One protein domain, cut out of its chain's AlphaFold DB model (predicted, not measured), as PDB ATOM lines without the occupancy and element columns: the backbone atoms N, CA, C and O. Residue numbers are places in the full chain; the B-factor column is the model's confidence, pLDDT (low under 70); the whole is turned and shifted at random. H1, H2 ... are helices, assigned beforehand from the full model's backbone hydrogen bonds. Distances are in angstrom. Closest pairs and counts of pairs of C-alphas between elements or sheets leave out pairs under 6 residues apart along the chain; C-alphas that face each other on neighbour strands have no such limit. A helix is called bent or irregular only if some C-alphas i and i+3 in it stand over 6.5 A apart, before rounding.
ATOM      1  N   GLN A 100     -15.597 -28.500 -26.778       75.50
ATOM      2  CA  GLN A 100     -16.096 -28.289 -28.137       75.50
ATOM      3  C   GLN A 100     -16.515 -26.839 -28.397       75.50
ATOM      4  O   GLN A 100     -16.241 -26.318 -29.468       75.50
ATOM      5  N   LYS A 101     -17.129 -26.173 -27.414       74.62
ATOM      6  CA  LYS A 101     -17.553 -24.777 -27.565       74.62
ATOM      7  C   LYS A 101     -16.349 -23.848 -27.686       74.62
ATOM      8  O   LYS A 101     -16.274 -23.076 -28.629       74.62
ATOM      9  N   LEU A 102     -15.381 -23.953 -26.774       72.44
ATOM     10  CA  LEU A 102     -14.210 -23.073 -26.782       72.44
ATOM     11  C   LEU A 102     -13.309 -23.342 -27.996       72.44
ATOM     12  O   LEU A 102     -12.765 -22.409 -28.574       72.44
ATOM     13  N   GLU A 103     -13.228 -24.598 -28.439       77.25
ATOM     14  CA  GLU A 103     -12.542 -24.971 -29.677       77.25
ATOM     15  C   GLU A 103     -13.262 -24.419 -30.918       77.25
ATOM     16  O   GLU A 103     -12.612 -23.922 -31.828       77.25
ATOM     17  N   GLN A 104     -14.598 -24.441 -30.956       78.25
ATOM     18  CA  GLN A 104     -15.375 -23.834 -32.044       78.25
ATOM     19  C   GLN A 104     -15.183 -22.320 -32.113       78.25
ATOM     20  O   GLN A 104     -15.035 -21.795 -33.211       78.25
ATOM     21  N   PHE A 105     -15.151 -21.628 -30.971       78.75
ATOM     22  CA  PHE A 105     -14.858 -20.193 -30.934       78.75
ATOM     23  C   PHE A 105     -13.450 -19.889 -31.441       78.75
ATOM     24  O   PHE A 105     -13.282 -18.972 -32.238       78.75
ATOM     25  N   ARG A 106     -12.455 -20.689 -31.036       81.00
ATOM     26  CA  ARG A 106     -11.091 -20.566 -31.557       81.00
ATOM     27  C   ARG A 106     -11.043 -20.768 -33.061       81.00
ATOM     28  O   ARG A 106     -10.541 -19.904 -33.756       81.00
ATOM     29  N   VAL A 107     -11.606 -21.861 -33.569       83.94
ATOM     30  CA  VAL A 107     -11.608 -22.142 -35.010       83.94
ATOM     31  C   VAL A 107     -12.342 -21.042 -35.778       83.94
ATOM     32  O   VAL A 107     -11.833 -20.588 -36.788       83.94
ATOM     33  N   ALA A 108     -13.485 -20.559 -35.290       83.62
ATOM     34  CA  ALA A 108     -14.238 -19.503 -35.966       83.62
ATOM     35  C   ALA A 108     -13.506 -18.152 -36.006       83.62
ATOM     36  O   ALA A 108     -13.671 -17.404 -36.960       83.62
ATOM     37  N   HIS A 109     -12.722 -17.830 -34.977       83.38
ATOM     38  CA  HIS A 109     -12.030 -16.543 -34.877       83.38
ATOM     39  C   HIS A 109     -10.593 -16.586 -35.433       83.38
ATOM     40  O   HIS A 109     -10.064 -15.566 -35.866       83.38
ATOM     41  N   GLU A 110      -9.929 -17.743 -35.391       82.81
ATOM     42  CA  GLU A 110      -8.548 -17.930 -35.860       82.81
ATOM     43  C   GLU A 110      -8.479 -18.324 -37.344       82.81
ATOM     44  O   GLU A 110      -7.423 -18.154 -37.951       82.81
ATOM     45  N   ASP A 111      -9.567 -18.837 -37.933       87.06
ATOM     46  CA  ASP A 111      -9.620 -19.270 -39.334       87.06
ATOM     47  C   ASP A 111     -10.525 -18.355 -40.188       87.06
ATOM     48  O   ASP A 111     -11.750 -18.505 -40.176       87.06
ATOM     49  N   PRO A 112      -9.943 -17.449 -40.998       83.94
ATOM     50  CA  PRO A 112     -10.689 -16.599 -41.928       83.94
ATOM     51  C   PRO A 112     -11.493 -17.365 -42.990       83.94
ATOM     52  O   PRO A 112     -12.405 -16.807 -43.593       83.94
ATOM     53  N   MET A 113     -11.166 -18.633 -43.260       87.94
ATOM     54  CA  MET A 113     -11.885 -19.462 -44.234       87.94
ATOM     55  C   MET A 113     -13.056 -20.239 -43.631       87.94
ATOM     56  O   MET A 113     -13.786 -20.920 -44.362       87.94
ATOM     57  N   TYR A 114     -13.251 -20.170 -42.317       88.25
ATOM     58  CA  TYR A 114     -14.201 -21.028 -41.626       88.25
ATOM     59  C   TYR A 114     -15.644 -20.852 -42.116       88.25
ATOM     60  O   TYR A 114     -16.346 -21.849 -42.324       88.25
ATOM     61  N   ASP A 115     -16.067 -19.615 -42.379       86.50
ATOM     62  CA  ASP A 115     -17.417 -19.326 -42.870       86.50
ATOM     63  C   ASP A 115     -17.636 -19.826 -44.304       86.50
ATOM     64  O   ASP A 115     -18.654 -20.459 -44.577       86.50
ATOM     65  N   ILE A 116     -16.635 -19.689 -45.179       89.81
ATOM     66  CA  ILE A 116     -16.680 -20.197 -46.562       89.81
ATOM     67  C   ILE A 116     -16.789 -21.728 -46.570       89.81
ATOM     68  O   ILE A 116     -17.598 -22.318 -47.287       89.81
ATOM     69  N   ILE A 117     -15.992 -22.414 -45.746       88.12
ATOM     70  CA  ILE A 117     -16.014 -23.882 -45.656       88.12
ATOM     71  C   ILE A 117     -17.347 -24.375 -45.077       88.12
ATOM     72  O   ILE A 117     -17.870 -25.416 -45.495       88.12
ATOM     73  N   ARG A 118     -17.895 -23.651 -44.097       90.69
ATOM     74  CA  ARG A 118     -19.202 -23.944 -43.504       90.69
ATOM     75  C   ARG A 118     -20.321 -23.776 -44.530       90.69
ATOM     76  O   ARG A 118     -21.198 -24.637 -44.591       90.69
ATOM     77  N   GLU A 119     -20.275 -22.713 -45.323       91.94
ATOM     78  CA  GLU A 119     -21.238 -22.423 -46.383       91.94
ATOM     79  C   GLU A 119     -21.202 -23.469 -47.497       91.94
ATOM     80  O   GLU A 119     -22.233 -24.073 -47.787       91.94
ATOM     81  N   ASN A 120     -20.018 -23.814 -48.004       93.50
ATOM     82  CA  ASN A 120     -19.858 -24.854 -49.025       93.50
ATOM     83  C   ASN A 120     -20.435 -26.206 -48.583       93.50
ATOM     84  O   ASN A 120     -21.071 -26.904 -49.368       93.50
ATOM     85  N   LYS A 121     -20.272 -26.568 -47.304       94.25
ATOM     86  CA  LYS A 121     -20.880 -27.785 -46.744       94.25
ATOM     87  C   LYS A 121     -22.402 -27.726 -46.647       94.25
ATOM     88  O   LYS A 121     -23.024 -28.788 -46.616       94.25
ATOM     89  N   ARG A 122     -23.005 -26.543 -46.499       93.50
ATOM     90  CA  ARG A 122     -24.469 -26.386 -46.552       93.50
ATOM     91  C   ARG A 122     -24.948 -26.548 -47.987       93.50
ATOM     92  O   ARG A 122     -25.771 -27.421 -48.232       93.50
ATOM     93  N   HIS A 123     -24.316 -25.839 -48.915       95.06
ATOM     94  CA  HIS A 123     -24.641 -25.907 -50.334       95.06
ATOM     95  C   HIS A 123     -24.512 -27.334 -50.897       95.06
ATOM     96  O   HIS A 123     -25.406 -27.823 -51.575       95.06
ATOM     97  N   GLU A 124     -23.450 -28.073 -50.555       94.94
ATOM     98  CA  GLU A 124     -23.285 -29.474 -50.980       94.94
ATOM     99  C   GLU A 124     -24.434 -30.376 -50.489       94.94
ATOM    100  O   GLU A 124     -24.904 -31.255 -51.216       94.94
ATOM    101  N   LYS A 125     -24.918 -30.157 -49.258       95.94
ATOM    102  CA  LYS A 125     -26.073 -30.889 -48.724       95.94
ATOM    103  C   LYS A 125     -27.359 -30.501 -49.440       95.94
ATOM    104  O   LYS A 125     -28.151 -31.387 -49.736       95.94
ATOM    105  N   GLU A 126     -27.558 -29.218 -49.714       95.50
ATOM    106  CA  GLU A 126     -28.730 -28.705 -50.430       95.50
ATOM    107  C   GLU A 126     -28.798 -29.267 -51.852       95.50
ATOM    108  O   GLU A 126     -29.823 -29.830 -52.224       95.50
ATOM    109  N   MET A 127     -27.684 -29.261 -52.589       95.12
ATOM    110  CA  MET A 127     -27.589 -29.880 -53.917       95.12
ATOM    111  C   MET A 127     -27.866 -31.385 -53.873       95.12
ATOM    112  O   MET A 127     -28.559 -31.926 -54.732       95.12
ATOM    113  N   ARG A 128     -27.362 -32.086 -52.848       95.19
ATOM    114  CA  ARG A 128     -27.649 -33.514 -52.662       95.19
ATOM    115  C   ARG A 128     -29.127 -33.767 -52.382       95.19
ATOM    116  O   ARG A 128     -29.668 -34.751 -52.875       95.19
ATOM    117  N   ILE A 129     -29.760 -32.909 -51.586       95.62
ATOM    118  CA  ILE A 129     -31.195 -32.988 -51.300       95.62
ATOM    119  C   ILE A 129     -31.999 -32.723 -52.573       95.62
ATOM    120  O   ILE A 129     -32.929 -33.470 -52.840       95.62
ATOM    121  N   GLN A 130     -31.637 -31.717 -53.371       95.25
ATOM    122  CA  GLN A 130     -32.302 -31.432 -54.647       95.25
ATOM    123  C   GLN A 130     -32.195 -32.608 -55.621       95.25
ATOM    124  O   GLN A 130     -33.206 -33.033 -56.165       95.25
ATOM    125  N   HIS A 131     -31.010 -33.201 -55.769       94.69
ATOM    126  CA  HIS A 131     -30.835 -34.383 -56.615       94.69
ATOM    127  C   HIS A 131     -31.661 -35.582 -56.125       94.69
ATOM    128  O   HIS A 131     -32.284 -36.269 -56.925       94.69
ATOM    129  N   LEU A 132     -31.705 -35.822 -54.809       95.62
ATOM    130  CA  LEU A 132     -32.548 -36.876 -54.237       95.62
ATOM    131  C   LEU A 132     -34.035 -36.625 -54.503       95.62
ATOM    132  O   LEU A 132     -34.749 -37.573 -54.800       95.62
ATOM    133  N   LYS A 133     -34.488 -35.370 -54.402       93.06
ATOM    134  CA  LYS A 133     -35.871 -34.990 -54.715       93.06
ATOM    135  C   LYS A 133     -36.213 -35.257 -56.177       93.06
ATOM    136  O   LYS A 133     -37.242 -35.864 -56.412       93.06
ATOM    137  N   GLN A 134     -35.330 -34.891 -57.108       91.88
ATOM    138  CA  GLN A 134     -35.529 -35.160 -58.534       91.88
ATOM    139  C   GLN A 134     -35.705 -36.662 -58.800       91.88
ATOM    140  O   GLN A 134     -36.685 -37.062 -59.405       91.88
ATOM    141  N   LEU A 135     -34.821 -37.507 -58.254       91.88
ATOM    142  CA  LEU A 135     -34.924 -38.964 -58.420       91.88
ATOM    143  C   LEU A 135     -36.220 -39.550 -57.840       91.88
ATOM    144  O   LEU A 135     -36.744 -40.527 -58.367       91.88
ATOM    145  N   LEU A 136     -36.698 -38.991 -56.725       89.56
ATOM    146  CA  LEU A 136     -37.966 -39.388 -56.113       89.56
ATOM    147  C   LEU A 136     -39.162 -38.973 -56.975       89.56
ATOM    148  O   LEU A 136     -40.097 -39.752 -57.082       89.56
ATOM    149  N   GLU A 137     -39.123 -37.784 -57.576       86.75
ATOM    150  CA  GLU A 137     -40.194 -37.246 -58.420       86.75
ATOM    151  C   GLU A 137     -40.284 -37.997 -59.759       86.75
ATOM    152  O   GLU A 137     -41.368 -38.443 -60.130       86.75
ATOM    153  N   ASP A 138     -39.139 -38.271 -60.392       75.81
ATOM    154  CA  ASP A 138     -39.051 -39.045 -61.637       75.81
ATOM    155  C   ASP A 138     -39.523 -40.506 -61.451       75.81
ATOM    156  O   ASP A 138     -40.084 -41.088 -62.365       75.81
ATOM    157  N   SER A 139     -39.358 -41.105 -60.260       72.88
ATOM    158  CA  SER A 139     -39.825 -42.481 -59.980       72.88
ATOM    159  C   SER A 139     -41.326 -42.583 -59.667       72.88
ATOM    160  O   SER A 139     -41.839 -43.687 -59.518       72.88
TER     161      SER A 139
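AT A GLANCE: This is residues 100 to 139 of the 200 residues of an uncharacterized protein of Limosa lapponica baueri (UniProt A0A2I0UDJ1). Two helices meet near their ends as an L: H1 is the short arm, and H2 is the long arm that makes most of the length. A tight link, residues 111 to 113, forms the corner between H1 and H2, and both arms stand free, with no C-alpha 8 or more apart along the chain within 10 A. The printed part has 40 residues with two named helices, H1 then H2, and no named strand; its class is all helix. It is extended, with a radius of gyration of the C-alphas of 15.6 A, and spans 46 by 19 by 5 A.

HOW THE PARTS SIT: H1, residues 100 to 110, leads over a tight link of 3 residues to H2, residues 114 to 138. The two helices only just touch, with 3 pairs of C-alphas within 8 A, and they touch only at the corner by their link. H2 touches H1 with residues 114 to 115 alone. Their closest C-alphas are those of Ala 108 and Tyr 114, 5.9 A apart. Their lines are about perpendicular, but only just, at 70.2 degrees. Their centres are 25.1 A apart. In H1 every O i to N i+4 pair is within hydrogen-bond range; in H2 20 of 21 are.

IN THESE COORDINATES: H1 runs from C-alpha 100 at (-16.096, -28.289, -28.137) to C-alpha 110, 15.0 A away. H2 begins at C-alpha 114, at (-14.201, -21.028, -41.626), and ends 36.6 A away at C-alpha 138, at (-39.051, -39.045, -61.637). Neither helix is bent.

THE WHOLE: The two C-alphas farthest apart, those of Glu 110 and Ser 139, are 46.5 A apart. Residues 100 to 139 stand free. The printed part has no cut and no long link. The mean pLDDT of the printed part is 87.5, with 79 for H1 and 92 for H2, and no printed residue is under 70.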